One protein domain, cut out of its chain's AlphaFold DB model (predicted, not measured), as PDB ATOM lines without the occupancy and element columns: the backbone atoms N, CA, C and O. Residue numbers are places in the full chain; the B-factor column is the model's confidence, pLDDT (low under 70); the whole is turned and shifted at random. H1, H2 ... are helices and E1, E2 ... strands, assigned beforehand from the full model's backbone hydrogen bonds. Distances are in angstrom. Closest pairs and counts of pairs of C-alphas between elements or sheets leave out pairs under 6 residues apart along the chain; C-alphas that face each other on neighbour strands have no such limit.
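AT A GLANCE: This is residues 110 to 204 of the 209 residues of an uncharacterized protein of Candidatus Rokubacteria bacterium (UniProt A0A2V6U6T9). An elongated body in two parts: at one end a small sheet of three strands, E1 to E3, has H1 packed over one face and its other face bare, and at the other end H3, H4 and H5 form a small helical group. H2 joins the two parts, crossing H1 steeply and reaching H5. The printed part has 95 residues with three named strands and then five named helices, in the order E1 E2 E3 H1 H2 H3 H4 H5; the sheet runs E1 E2 E3, antiparallel, and the class is mixed, helices and strands. The whole is compact by its radius of gyration of the C-alphas, 13.5 A, and spans 46 by 27 by 18 A.

HOW THE PARTS SIT: E1, residues 110 to 114, and E2, residues 117 to 123, form a hairpin, with N 112 and O 120 within hydrogen-bond range at 2.8 A. E2 and E3, residues 129 to 132, form another, with N 121 and O 131 at 2.8 A. The three strands make a meander, each the antiparallel neighbour of the one before. H1, residues 138 to 153, is on one face of the sheet in two layers, at a height over the sheet of 8.2 A; it lies over E2 and, only just, over E1, where 3 of its C-alphas fall. Its line runs slantwise to the strands, at 36 degrees to E2 on the local plane, and the closest C-alphas of H1 and E2 are those of Val 144 and Gly 119, 6.0 A apart. H2, residues 159 to 171, touches H1 at a steep tilt of 60 degrees, opposite ways, closest at the C-alphas of Ala 146 and Ala 166, 4.8 A. H3, residues 176 to 179, and H2 meet only through their link. H4, residues 184 to 191, touches H5, residues 195 to 203, about perpendicular at 83 degrees, closest at the C-alphas of Ala 188 and Glu 195, 5.1 A. H5 also touches H2, about perpendicular at 79 degrees, closest at the C-alphas of Ala 167 and Arg 201, 5.6 A. In H1, H2, H4 and H5 every O i to N i+4 pair is within hydrogen-bond range; H3 is too short for such a pair.

IN THESE COORDINATES: E1 begins at C-alpha 110, (-55.633, 32.543, 3.241), and E2 measures 17.9 A. H1 measures 22.6 A from C-alpha 138, (-46.860, 36.326, 22.272), and H2 18.0 A. H5, 13.2 A, ends at C-alpha 203, (-31.857, 23.701, 8.225).

THE WHOLE: The C-alphas farthest apart, those of Pro 126 and Glu 181, are 46.6 A apart. The printed part has no cut, and its seven links are tight. Mean pLDDT of the printed part is 87.3; residue 126 and residues 173 to 175 are under 70.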
ATOM      1  N   ARG A 110     -56.511  33.657   2.919       84.75
ATOM      2  CA  ARG A 110     -55.633  32.543   3.241       84.75
ATOM      3  C   ARG A 110     -55.699  32.247   4.722       84.75
ATOM      4  O   ARG A 110     -55.501  33.129   5.554       84.75
ATOM      5  N   VAL A 111     -55.913  30.976   5.027       89.00
ATOM      6  CA  VAL A 111     -55.848  30.447   6.384       89.00
ATOM      7  C   VAL A 111     -54.427  29.968   6.655       89.00
ATOM      8  O   VAL A 111     -53.864  29.200   5.880       89.00
ATOM      9  N   ILE A 112     -53.857  30.429   7.760       88.62
ATOM     10  CA  ILE A 112     -52.569  30.000   8.297       88.62
ATOM     11  C   ILE A 112     -52.854  29.122   9.508       88.62
ATOM     12  O   ILE A 112     -53.559  29.534  10.433       88.62
ATOM     13  N   THR A 113     -52.282  27.925   9.525       88.38
ATOM     14  CA  THR A 113     -52.360  26.988  10.649       88.38
ATOM     15  C   THR A 113     -51.017  26.955  11.373       88.38
ATOM     16  O   THR A 113     -49.969  26.936  10.739       88.38
ATOM     17  N   TYR A 114     -51.038  26.933  12.703       86.88
ATOM     18  CA  TYR A 114     -49.845  26.764  13.532       86.88
ATOM     19  C   TYR A 114     -50.113  25.688  14.584       86.88
ATOM     20  O   TYR A 114     -51.091  25.782  15.319       86.88
ATOM     21  N   GLY A 115     -49.285  24.641  14.648       84.12
ATOM     22  CA  GLY A 115     -49.459  23.548  15.617       84.12
ATOM     23  C   GLY A 115     -50.817  22.834  15.523       84.12
ATOM     24  O   GLY A 115     -51.383  22.457  16.544       84.12
ATOM     25  N   GLY A 116     -51.382  22.715  14.315       84.31
ATOM     26  CA  GLY A 116     -52.687  22.081  14.077       84.31
ATOM     27  C   GLY A 116     -53.913  22.930  14.442       84.31
ATOM     28  O   GLY A 116     -55.038  22.458  14.302       84.31
ATOM     29  N   ARG A 117     -53.724  24.181  14.881       89.31
ATOM     30  CA  ARG A 117     -54.800  25.136  15.202       89.31
ATOM     31  C   ARG A 117     -54.748  26.372  14.307       89.31
ATOM     32  O   ARG A 117     -53.733  26.645  13.666       89.31
ATOM     33  N   LEU A 118     -55.843  27.133  14.268       85.88
ATOM     34  CA  LEU A 118     -55.911  28.390  13.524       85.88
ATOM     35  C   LEU A 118     -54.850  29.374  14.044       85.88
ATOM     36  O   LEU A 118     -54.887  29.774  15.204       85.88
ATOM     37  N   GLY A 119     -53.918  29.755  13.174       91.44
ATOM     38  CA  GLY A 119     -52.915  30.781  13.437       91.44
ATOM     39  C   GLY A 119     -53.425  32.158  13.025       91.44
ATOM     40  O   GLY A 119     -53.517  33.061  13.854       91.44
ATOM     41  N   ALA A 120     -53.783  32.328  11.755       91.75
ATOM     42  CA  ALA A 120     -54.344  33.580  11.255       91.75
ATOM     43  C   ALA A 120     -55.207  33.371  10.008       91.75
ATOM     44  O   ALA A 120     -55.089  32.362   9.319       91.75
ATOM     45  N   ILE A 121     -56.044  34.357   9.707       89.88
ATOM     46  CA  ILE A 121     -56.735  34.515   8.431       89.88
ATOM     47  C   ILE A 121     -56.247  35.825   7.818       89.88
ATOM     48  O   ILE A 121     -56.336  36.878   8.452       89.88
ATOM     49  N   VAL A 122     -55.707  35.753   6.606       88.25
ATOM     50  CA  VAL A 122     -55.261  36.900   5.810       88.25
ATOM     51  C   VAL A 122     -56.249  37.078   4.674       88.25
ATOM     52  O   VAL A 122     -56.289  36.235   3.790       88.25
ATOM     53  N   ALA A 123     -57.045  38.142   4.688       87.00
ATOM     54  CA  ALA A 123     -58.028  38.419   3.645       87.00
ATOM     55  C   ALA A 123     -57.577  39.582   2.751       87.00
ATOM     56  O   ALA A 123     -57.023  40.568   3.239       87.00
ATOM     57  N   TRP A 124     -57.844  39.477   1.450       82.50
ATOM     58  CA  TRP A 124     -57.641  40.520   0.436       82.50
ATOM     59  C   TRP A 124     -58.956  41.143  -0.034       82.50
ATOM     60  O   TRP A 124     -58.963  42.312  -0.416       82.50
ATOM     61  N   GLU A 125     -60.061  40.397   0.052       78.06
ATOM     62  CA  GLU A 125     -61.413  40.847  -0.289       78.06
ATOM     63  C   GLU A 125     -62.390  40.614   0.879       78.06
ATOM     64  O   GLU A 125     -62.233  39.644   1.617       78.06
ATOM     65  N   PRO A 126     -63.424  41.462   1.056       69.88
ATOM     66  CA  PRO A 126     -63.665  42.721   0.342       69.88
ATOM     67  C   PRO A 126     -62.732  43.858   0.799       69.88
ATOM     68  O   PRO A 126     -62.640  44.884   0.132       69.88
ATOM     69  N   ALA A 127     -62.036  43.683   1.924       76.69
ATOM     70  CA  ALA A 127     -61.042  44.614   2.439       76.69
ATOM     71  C   ALA A 127     -59.844  43.843   2.997       76.69
ATOM     72  O   ALA A 127     -60.004  42.791   3.621       76.69
ATOM     73  N   ARG A 128     -58.643  44.401   2.806       78.81
ATOM     74  CA  ARG A 128     -57.411  43.801   3.318       78.81
ATOM     75  C   ARG A 128     -57.445  43.754   4.839       78.81
ATOM     76  O   ARG A 128     -57.564  44.797   5.481       78.81
ATOM     77  N   SER A 129     -57.332  42.562   5.409       86.69
ATOM     78  CA  SER A 129     -57.342  42.375   6.858       86.69
ATOM     79  C   SER A 129     -56.529  41.158   7.281       86.69
ATOM     80  O   SER A 129     -56.294  40.236   6.501       86.69
ATOM     81  N   VAL A 130     -56.081  41.178   8.536       89.69
ATOM     82  CA  VAL A 130     -55.419  40.049   9.186       89.69
ATOM     83  C   VAL A 130     -56.091  39.834  10.533       89.69
ATOM     84  O   VAL A 130     -56.128  40.746  11.360       89.69
ATOM     85  N   ALA A 131     -56.610  38.631  10.755       91.94
ATOM     86  CA  ALA A 131     -57.198  38.214  12.020       91.94
ATOM     87  C   ALA A 131     -56.384  37.058  12.604       91.94
ATOM     88  O   ALA A 131     -56.185  36.044  11.941       91.94
ATOM     89  N   PHE A 132     -55.909  37.200  13.841       90.81
ATOM     90  CA  PHE A 132     -55.188  36.133  14.539       90.81
ATOM     91  C   PHE A 132     -56.152  35.181  15.237       90.81
ATOM     92  O   PHE A 132     -57.162  35.613  15.790       90.81
ATOM     93  N   GLY A 133     -55.795  33.900  15.261       88.38
ATOM     94  CA  GLY A 133     -56.461  32.901  16.081       88.38
ATOM     95  C   GLY A 133     -56.328  33.210  17.573       88.38
ATOM     96  O   GLY A 133     -55.360  33.826  18.035       88.38
ATOM     97  N   GLU A 134     -57.323  32.779  18.338       91.69
ATOM     98  CA  GLU A 134     -57.335  32.935  19.789       91.69
ATOM     99  C   GLU A 134     -56.336  31.985  20.473       91.69
ATOM    100  O   GLU A 134     -55.967  30.931  19.950       91.69
ATOM    101  N   GLY A 135     -55.876  32.362  21.670       90.75
ATOM    102  CA  GLY A 135     -55.009  31.509  22.494       90.75
ATOM    103  C   GLY A 135     -53.565  31.354  21.998       90.75
ATOM    104  O   GLY A 135     -52.841  30.504  22.517       90.75
ATOM    105  N   LEU A 136     -53.126  32.138  21.009       91.81
ATOM    106  CA  LEU A 136     -51.706  32.248  20.660       91.81
ATOM    107  C   LEU A 136     -50.951  33.008  21.758       91.81
ATOM    108  O   LEU A 136     -51.347  34.115  22.137       91.81
ATOM    109  N   THR A 137     -49.839  32.438  22.221       93.69
ATOM    110  CA  THR A 137     -48.859  33.149  23.052       93.69
ATOM    111  C   THR A 137     -48.215  34.290  22.262       93.69
ATOM    112  O   THR A 137     -48.308  34.352  21.034       93.69
ATOM    113  N   GLU A 138     -47.534  35.209  22.945       91.38
ATOM    114  CA  GLU A 138     -46.860  36.326  22.272       91.38
ATOM    115  C   GLU A 138     -45.801  35.844  21.267       91.38
ATOM    116  O   GLU A 138     -45.724  36.347  20.147       91.38
ATOM    117  N   VAL A 139     -45.039  34.816  21.643       93.25
ATOM    118  CA  VAL A 139     -43.995  34.200  20.813       93.25
ATOM    119  C   VAL A 139     -44.591  33.549  19.561       93.25
ATOM    120  O   VAL A 139     -44.120  33.772  18.446       93.25
ATOM    121  N   GLU A 140     -45.680  32.795  19.711       94.12
ATOM    122  CA  GLU A 140     -46.380  32.191  18.571       94.12
ATOM    123  C   GLU A 140     -47.003  33.254  17.667       94.12
ATOM    124  O   GLU A 140     -46.934  33.150  16.444       94.12
ATOM    125  N   ARG A 141     -47.569  34.314  18.253       92.62
ATOM    126  CA  ARG A 141     -48.164  35.421  17.501       92.62
ATOM    127  C   ARG A 141     -47.133  36.125  16.624       92.62
ATOM    128  O   ARG A 141     -47.464  36.470  15.494       92.62
ATOM    129  N   ARG A 142     -45.897  36.316  17.100       89.56
ATOM    130  CA  ARG A 142     -44.810  36.899  16.292       89.56
ATOM    131  C   ARG A 142     -44.465  36.026  15.089       89.56
ATOM    132  O   ARG A 142     -44.343  36.545  13.982       89.56
ATOM    133  N   TRP A 143     -44.376  34.713  15.286       93.69
ATOM    134  CA  TRP A 143     -44.140  33.778  14.185       93.69
ATOM    135  C   TRP A 143     -45.289  33.776  13.167       93.69
ATOM    136  O   TRP A 143     -45.072  33.951  11.970       93.69
ATOM    137  N   VAL A 144     -46.531  33.656  13.644       94.56
ATOM    138  CA  VAL A 144     -47.724  33.679  12.787       94.56
ATOM    139  C   VAL A 144     -47.859  35.012  12.049       94.56
ATOM    140  O   VAL A 144     -48.271  35.026  10.893       94.56
ATOM    141  N   LEU A 145     -47.477  36.134  12.667       91.81
ATOM    142  CA  LEU A 145     -47.456  37.437  12.003       91.81
ATOM    143  C   LEU A 145     -46.483  37.442  10.818       91.81
ATOM    144  O   LEU A 145     -46.830  37.953   9.758       91.81
ATOM    145  N   ALA A 146     -45.297  36.851  10.964       89.00
ATOM    146  CA  ALA A 146     -44.331  36.758   9.871       89.00
ATOM    147  C   ALA A 146     -44.865  35.921   8.693       89.00
ATOM    148  O   ALA A 146     -44.728  36.329   7.538       89.00
ATOM    149  N   LEU A 147     -45.556  34.811   8.982       91.56
ATOM    150  CA  LEU A 147     -46.278  34.028   7.969       91.56
ATOM    151  C   LEU A 147     -47.386  34.857   7.299       91.56
ATOM    152  O   LEU A 147     -47.527  34.825   6.080       91.56
ATOM    153  N   ALA A 148     -48.151  35.625   8.083       89.75
ATOM    154  CA  ALA A 148     -49.243  36.463   7.588       89.75
ATOM    155  C   ALA A 148     -48.757  37.601   6.682       89.75
ATOM    156  O   ALA A 148     -49.409  37.900   5.682       89.75
ATOM    157  N   ILE A 149     -47.599  38.195   6.987       79.88
ATOM    158  CA  ILE A 149     -46.937  39.174   6.114       79.88
ATOM    159  C   ILE A 149     -46.564  38.515   4.783       79.88
ATOM    160  O   ILE A 149     -46.928  39.032   3.730       79.88
ATOM    161  N   GLY A 150     -45.899  37.354   4.822       79.75
ATOM    162  CA  GLY A 150     -45.515  36.627   3.609       79.75
ATOM    163  C   GLY A 150     -46.723  36.264   2.748       79.75
ATOM    164  O   GLY A 150     -46.724  36.518   1.546       79.75
ATOM    165  N   ALA A 151     -47.787  35.756   3.380       84.38
ATOM    166  CA  ALA A 151     -49.055  35.488   2.720       84.38
ATOM    167  C   ALA A 151     -49.598  36.754   2.051       84.38
ATOM    168  O   ALA A 151     -49.888  36.725   0.860       84.38
ATOM    169  N   GLY A 152     -49.702  37.857   2.803       80.56
ATOM    170  CA  GLY A 152     -50.245  39.136   2.346       80.56
ATOM    171  C   GLY A 152     -49.531  39.720   1.125       80.56
ATOM    172  O   GLY A 152     -50.199  40.230   0.224       80.56
ATOM    173  N   GLU A 153     -48.200  39.621   1.094       76.56
ATOM    174  CA  GLU A 153     -47.332  40.125   0.019       76.56
ATOM    175  C   GLU A 153     -47.308  39.222  -1.223       76.56
ATOM    176  O   GLU A 153     -47.120  39.697  -2.352       76.56
ATOM    177  N   ARG A 154     -47.445  37.908  -1.019       76.69
ATOM    178  CA  ARG A 154     -47.317  36.875  -2.054       76.69
ATOM    179  C   ARG A 154     -48.371  35.783  -1.845       76.69
ATOM    180  O   ARG A 154     -48.056  34.700  -1.341       76.69
ATOM    181  N   PRO A 155     -49.637  36.048  -2.228       77.44
ATOM    182  CA  PRO A 155     -50.737  35.108  -2.035       77.44
ATOM    183  C   PRO A 155     -50.477  33.735  -2.660       77.44
ATOM    184  O   PRO A 155     -50.971  32.737  -2.152       77.44
ATOM    185  N   GLU A 156     -49.695  33.680  -3.736       73.88
ATOM    186  CA  GLU A 156     -49.361  32.490  -4.512       73.88
ATOM    187  C   GLU A 156     -48.364  31.530  -3.843       73.88
ATOM    188  O   GLU A 156     -48.307  30.365  -4.243       73.88
ATOM    189  N   TRP A 157     -47.601  31.983  -2.839       78.06
ATOM    190  CA  TRP A 157     -46.567  31.174  -2.183       78.06
ATOM    191  C   TRP A 157     -47.151  29.936  -1.497       78.06
ATOM    192  O   TRP A 157     -48.203  29.986  -0.874       78.06
ATOM    193  N   SER A 158     -46.476  28.800  -1.574       82.62
ATOM    194  CA  SER A 158     -46.780  27.602  -0.786       82.62
ATOM    195  C   SER A 158     -46.504  27.820   0.706       82.62
ATOM    196  O   SER A 158     -45.825  28.770   1.091       82.62
ATOM    197  N   ASP A 159     -47.015  26.941   1.569       84.81
ATOM    198  CA  ASP A 159     -46.766  27.043   3.016       84.81
ATOM    199  C   ASP A 159     -45.271  26.919   3.346       84.81
ATOM    200  O   ASP A 159     -44.761  27.671   4.168       84.81
ATOM    201  N   ALA A 160     -44.540  26.070   2.619       87.62
ATOM    202  CA  ALA A 160     -43.090  25.944   2.764       87.62
ATOM    203  C   ALA A 160     -42.341  27.235   2.376       87.62
ATOM    204  O   ALA A 160     -41.353  27.603   3.013       87.62
ATOM    205  N   GLU A 161     -42.802  27.947   1.341       87.19
ATOM    206  CA  GLU A 161     -42.243  29.249   0.959       87.19
ATOM    207  C   GLU A 161     -42.548  30.324   2.011       87.19
ATOM    208  O   GLU A 161     -41.667  31.124   2.330       87.19
ATOM    209  N   LEU A 162     -43.748  30.304   2.606       87.94
ATOM    210  CA  LEU A 162     -44.096  31.194   3.716       87.94
ATOM    211  C   LEU A 162     -43.251  30.927   4.959       87.94
ATOM    212  O   LEU A 162     -42.762  31.875   5.567       87.94
ATOM    213  N   GLU A 163     -43.061  29.663   5.335       92.44
ATOM    214  CA  GLU A 163     -42.224  29.276   6.474       92.44
ATOM    215  C   GLU A 163     -40.776  29.713   6.270       92.44
ATOM    216  O   GLU A 163     -40.177  30.319   7.164       92.44
ATOM    217  N   ARG A 164     -40.229  29.493   5.068       90.50
ATOM    218  CA  ARG A 164     -38.889  29.962   4.703       90.50
ATOM    219  C   ARG A 164     -38.791  31.484   4.803       90.50
ATOM    220  O   ARG A 164     -37.841  31.998   5.395       90.50
ATOM    221  N   PHE A 165     -39.768  32.210   4.264       87.94
ATOM    222  CA  PHE A 165     -39.832  33.668   4.367       87.94
ATOM    223  C   PHE A 165     -39.916  34.138   5.826       87.94
ATOM    224  O   PHE A 165     -39.143  35.007   6.229       87.94
ATOM    225  N   ALA A 166     -40.793  33.545   6.636       91.00
ATOM    226  CA  ALA A 166     -40.962  33.889   8.043       91.00
ATOM    227  C   ALA A 166     -39.682  33.636   8.853       91.00
ATOM    228  O   ALA A 166     -39.316  34.460   9.696       91.00
ATOM    229  N   ALA A 167     -38.954  32.555   8.557       91.06
ATOM    230  CA  ALA A 167     -37.665  32.256   9.175       91.06
ATOM    231  C   ALA A 167     -36.631  33.358   8.892       91.06
ATOM    232  O   ALA A 167     -35.974  33.841   9.815       91.06
ATOM    233  N   TYR A 168     -36.518  33.811   7.640       88.44
ATOM    234  CA  TYR A 168     -35.619  34.917   7.298       88.44
ATOM    235  C   TYR A 168     -36.099  36.267   7.828       88.44
ATOM    236  O   TYR A 168     -35.273  37.069   8.249       88.44
ATOM    237  N   LEU A 169     -37.404  36.532   7.844       86.88
ATOM    238  CA  LEU A 169     -37.942  37.795   8.347       86.88
ATOM    239  C   LEU A 169     -37.709  37.954   9.855       86.88
ATOM    240  O   LEU A 169     -37.401  39.049  10.320       86.88
ATOM    241  N   THR A 170     -37.850  36.870  10.619       87.94
ATOM    242  CA  THR A 170     -37.752  36.901  12.088       87.94
ATOM    243  C   THR A 170     -36.324  36.769  12.608       87.94
ATOM    244  O   THR A 170     -35.982  37.413  13.598       87.94
ATOM    245  N   MET A 171     -35.481  35.962  11.954       87.19
ATOM    246  CA  MET A 171     -34.128  35.635  12.434       87.19
ATOM    247  C   MET A 171     -33.001  36.105  11.496       87.19
ATOM    248  O   MET A 171     -31.820  36.055  11.853       87.19
ATOM    249  N   GLY A 172     -33.349  36.618  10.313       77.94
ATOM    250  CA  GLY A 172     -32.417  37.140   9.315       77.94
ATOM    251  C   GLY A 172     -31.621  36.070   8.554       77.94
ATOM    252  O   GLY A 172     -31.489  34.915   8.966       77.94
ATOM    253  N   GLY A 173     -31.084  36.465   7.395       68.44
ATOM    254  CA  GLY A 173     -30.145  35.664   6.599       68.44
ATOM    255  C   GLY A 173     -28.743  35.687   7.210       68.44
ATOM    256  O   GLY A 173     -28.361  34.772   7.930       68.44
ATOM    257  N   ALA A 174     -28.013  36.781   6.990       65.69
ATOM    258  CA  ALA A 174     -26.626  36.947   7.434       65.69
ATOM    259  C   ALA A 174     -26.448  37.081   8.960       65.69
ATOM    260  O   ALA A 174     -25.410  36.705   9.503       65.69
ATOM    261  N   SER A 175     -27.447  37.606   9.678       69.00
ATOM    262  CA  SER A 175     -27.381  37.739  11.141       69.00
ATOM    263  C   SER A 175     -27.400  36.392  11.859       69.00
ATOM    264  O   SER A 175     -26.816  36.282  12.932       69.00
ATOM    265  N   PHE A 176     -28.032  35.376  11.267       83.69
ATOM    266  CA  PHE A 176     -28.192  34.065  11.889       83.69
ATOM    267  C   PHE A 176     -26.914  33.219  11.859       83.69
ATOM    268  O   PHE A 176     -26.729  32.364  12.719       83.69
ATOM    269  N   ALA A 177     -25.994  33.480  10.923       82.50
ATOM    270  CA  ALA A 177     -24.748  32.720  10.804       82.50
ATOM    271  C   ALA A 177     -23.930  32.723  12.110       82.50
ATOM    272  O   ALA A 177     -23.332  31.716  12.483       82.50
ATOM    273  N   ARG A 178     -23.964  33.840  12.851       84.44
ATOM    274  CA  ARG A 178     -23.283  34.000  14.151       84.44
ATOM    275  C   ARG A 178     -23.959  33.245  15.293       84.44
ATOM    276  O   ARG A 178     -23.347  33.049  16.334       84.44
ATOM    277  N   GLU A 179     -25.205  32.831  15.101       85.69
ATOM    278  CA  GLU A 179     -26.008  32.147  16.111       85.69
ATOM    279  C   GLU A 179     -25.880  30.622  16.004       85.69
ATOM    280  O   GLU A 179     -26.374  29.905  16.868       85.69
ATOM    281  N   ARG A 180     -25.201  30.081  14.977       84.31
ATOM    282  CA  ARG A 180     -25.139  28.626  14.747       84.31
ATOM    283  C   ARG A 180     -24.547  27.832  15.913       84.31
ATOM    284  O   ARG A 180     -24.901  26.666  16.062       84.31
ATOM    285  N   GLU A 181     -23.716  28.430  16.754       87.12
ATOM    286  CA  GLU A 181     -23.130  27.755  17.924       87.12
ATOM    287  C   GLU A 181     -23.939  27.954  19.222       87.12
ATOM    288  O   GLU A 181     -23.664  27.299  20.223       87.12
ATOM    289  N   VAL A 182     -24.958  28.819  19.207       91.44
ATOM    290  CA  VAL A 182     -25.831  29.114  20.357       91.44
ATOM    291  C   VAL A 182     -26.952  28.072  20.441       91.44
ATOM    292  O   VAL A 182     -27.421  27.589  19.416       91.44
ATOM    293  N   ASN A 183     -27.412  27.686  21.633       93.75
ATOM    294  CA  ASN A 183     -28.509  26.713  21.731       93.75
ATOM    295  C   ASN A 183     -29.863  27.303  21.281       93.75
ATOM    296  O   ASN A 183     -30.080  28.516  21.327       93.75
ATOM    297  N   ASP A 184     -30.783  26.436  20.852       93.38
ATOM    298  CA  ASP A 184     -32.044  26.865  20.236       93.38
ATOM    299  C   ASP A 184     -32.940  27.654  21.196       93.38
ATOM    300  O   ASP A 184     -33.572  28.617  20.769       93.38
ATOM    301  N   ALA A 185     -32.948  27.315  22.488       94.38
ATOM    302  CA  ALA A 185     -33.729  28.021  23.502       94.38
ATOM    303  C   ALA A 185     -33.269  29.480  23.687       94.38
ATOM    304  O   ALA A 185     -34.094  30.392  23.782       94.38
ATOM    305  N   GLU A 186     -31.958  29.727  23.691       93.94
ATOM    306  CA  GLU A 186     -31.389  31.077  23.780       93.94
ATOM    307  C   GLU A 186     -31.688  31.907  22.527       93.94
ATOM    308  O   GLU A 186     -32.079  33.073  22.629       93.94
ATOM    309  N   ILE A 187     -31.577  31.303  21.341       92.12
ATOM    310  CA  ILE A 187     -31.929  31.957  20.074       92.12
ATOM    311  C   ILE A 187     -33.433  32.263  20.035       92.12
ATOM    312  O   ILE A 187     -33.838  33.377  19.694       92.12
ATOM    313  N   ALA A 188     -34.272  31.306  20.425       92.94
ATOM    314  CA  ALA A 188     -35.723  31.446  20.481       92.94
ATOM    315  C   ALA A 188     -36.134  32.608  21.389       92.94
ATOM    316  O   ALA A 188     -36.936  33.455  20.990       92.94
ATOM    317  N   ALA A 189     -35.524  32.706  22.575       93.19
ATOM    318  CA  ALA A 189     -35.738  33.814  23.499       93.19
ATOM    319  C   ALA A 189     -35.277  35.159  22.910       93.19
ATOM    320  O   ALA A 189     -36.000  36.151  23.007       93.19
ATOM    321  N   LYS A 190     -34.109  35.191  22.254       92.44
ATOM    322  CA  LYS A 190     -33.543  36.395  21.626       92.44
ATOM    323  C   LYS A 190     -34.435  36.962  20.520       92.44
ATOM    324  O   LYS A 190     -34.680  38.167  20.494       92.44
ATOM    325  N   TYR A 191     -34.903  36.113  19.608       89.62
ATOM    326  CA  TYR A 191     -35.725  36.533  18.467       89.62
ATOM    327  C   TYR A 191     -37.230  36.519  18.775       89.62
ATOM    328  O   TYR A 191     -38.033  37.034  17.996       89.62
ATOM    329  N   GLY A 192     -37.630  35.981  19.929       91.94
ATOM    330  CA  GLY A 192     -39.028  35.861  20.332       91.94
ATOM    331  C   GLY A 192     -39.828  34.964  19.391       91.94
ATOM    332  O   GLY A 192     -40.949  35.319  19.023       91.94
ATOM    333  N   VAL A 193     -39.250  33.829  18.991       92.94
ATOM    334  CA  VAL A 193     -39.878  32.811  18.130       92.94
ATOM    335  C   VAL A 193     -39.923  31.456  18.843       92.94
ATOM    336  O   VAL A 193     -39.143  31.239  19.767       92.94
ATOM    337  N   PRO A 194     -40.821  30.531  18.459       93.88
ATOM    338  CA  PRO A 194     -40.830  29.188  19.030       93.88
ATOM    339  C   PRO A 194     -39.514  28.451  18.752       93.88
ATOM    340  O   PRO A 194     -38.971  28.549  17.654       93.88
ATOM    341  N   GLU A 195     -39.041  27.650  19.708       94.31
ATOM    342  CA  GLU A 195     -37.773  26.907  19.598       94.31
ATOM    343  C   GLU A 195     -37.719  25.997  18.362       94.31
ATOM    344  O   GLU A 195     -36.729  25.975  17.635       94.31
ATOM    345  N   ALA A 196     -38.837  25.346  18.024       92.94
ATOM    346  CA  ALA A 196     -38.945  24.534  16.812       92.94
ATOM    347  C   ALA A 196     -38.664  25.324  15.516       92.94
ATOM    348  O   ALA A 196     -38.177  24.760  14.538       92.94
ATOM    349  N   MET A 197     -38.948  26.632  15.497       93.69
ATOM    350  CA  MET A 197     -38.700  27.479  14.326       93.69
ATOM    351  C   MET A 197     -37.224  27.864  14.207       93.69
ATOM    352  O   MET A 197     -36.736  28.065  13.096       93.69
ATOM    353  N   VAL A 198     -36.488  27.887  15.322       93.00
ATOM    354  CA  VAL A 198     -35.024  28.010  15.306       93.00
ATOM    355  C   VAL A 198     -34.400  26.771  14.676       93.00
ATOM    356  O   VAL A 198     -33.590  26.896  13.755       93.00
ATOM    357  N   ALA A 199     -34.830  25.578  15.101       92.62
ATOM    358  CA  ALA A 199     -34.379  24.321  14.511       92.62
ATOM    359  C   ALA A 199     -34.655  24.278  12.996       92.62
ATOM    360  O   ALA A 199     -33.783  23.908  12.208       92.62
ATOM    361  N   TYR A 200     -35.833  24.749  12.567       92.38
ATOM    362  CA  TYR A 200     -36.138  24.917  11.146       92.38
ATOM    363  C   TYR A 200     -35.195  25.919  10.464       92.38
ATOM    364  O   TYR A 200     -34.596  25.588   9.440       92.38
ATOM    365  N   ARG A 201     -34.971  27.110  11.036       91.19
ATOM    366  CA  ARG A 201     -34.059  28.116  10.463       91.19
ATOM    367  C   ARG A 201     -32.635  27.587  10.294       91.19
ATOM    368  O   ARG A 201     -31.998  27.937   9.303       91.19
ATOM    369  N   ARG A 202     -32.147  26.719  11.186       91.38
ATOM    370  CA  ARG A 202     -30.827  26.061  11.065       91.38
ATOM    371  C   ARG A 202     -30.700  25.146   9.853       91.38
ATOM    372  O   ARG A 202     -29.594  24.991   9.336       91.38
ATOM    373  N   SER A 203     -31.811  24.547   9.423       90.56
ATOM    374  CA  SER A 203     -31.857  23.701   8.225       90.56
ATOM    375  C   SER A 203     -31.767  24.501   6.922       90.56
ATOM    376  O   SER A 203     -31.530  23.922   5.867       90.56
ATOM    377  N   LEU A 204     -31.946  25.824   6.994       88.25
ATOM    378  CA  LEU A 204     -31.879  26.722   5.850       88.25
ATOM    379  C   LEU A 204     -30.473  27.304   5.687       88.25
ATOM    380  O   LEU A 204     -29.743  27.534   6.659       88.25
TER     381      LEU A 204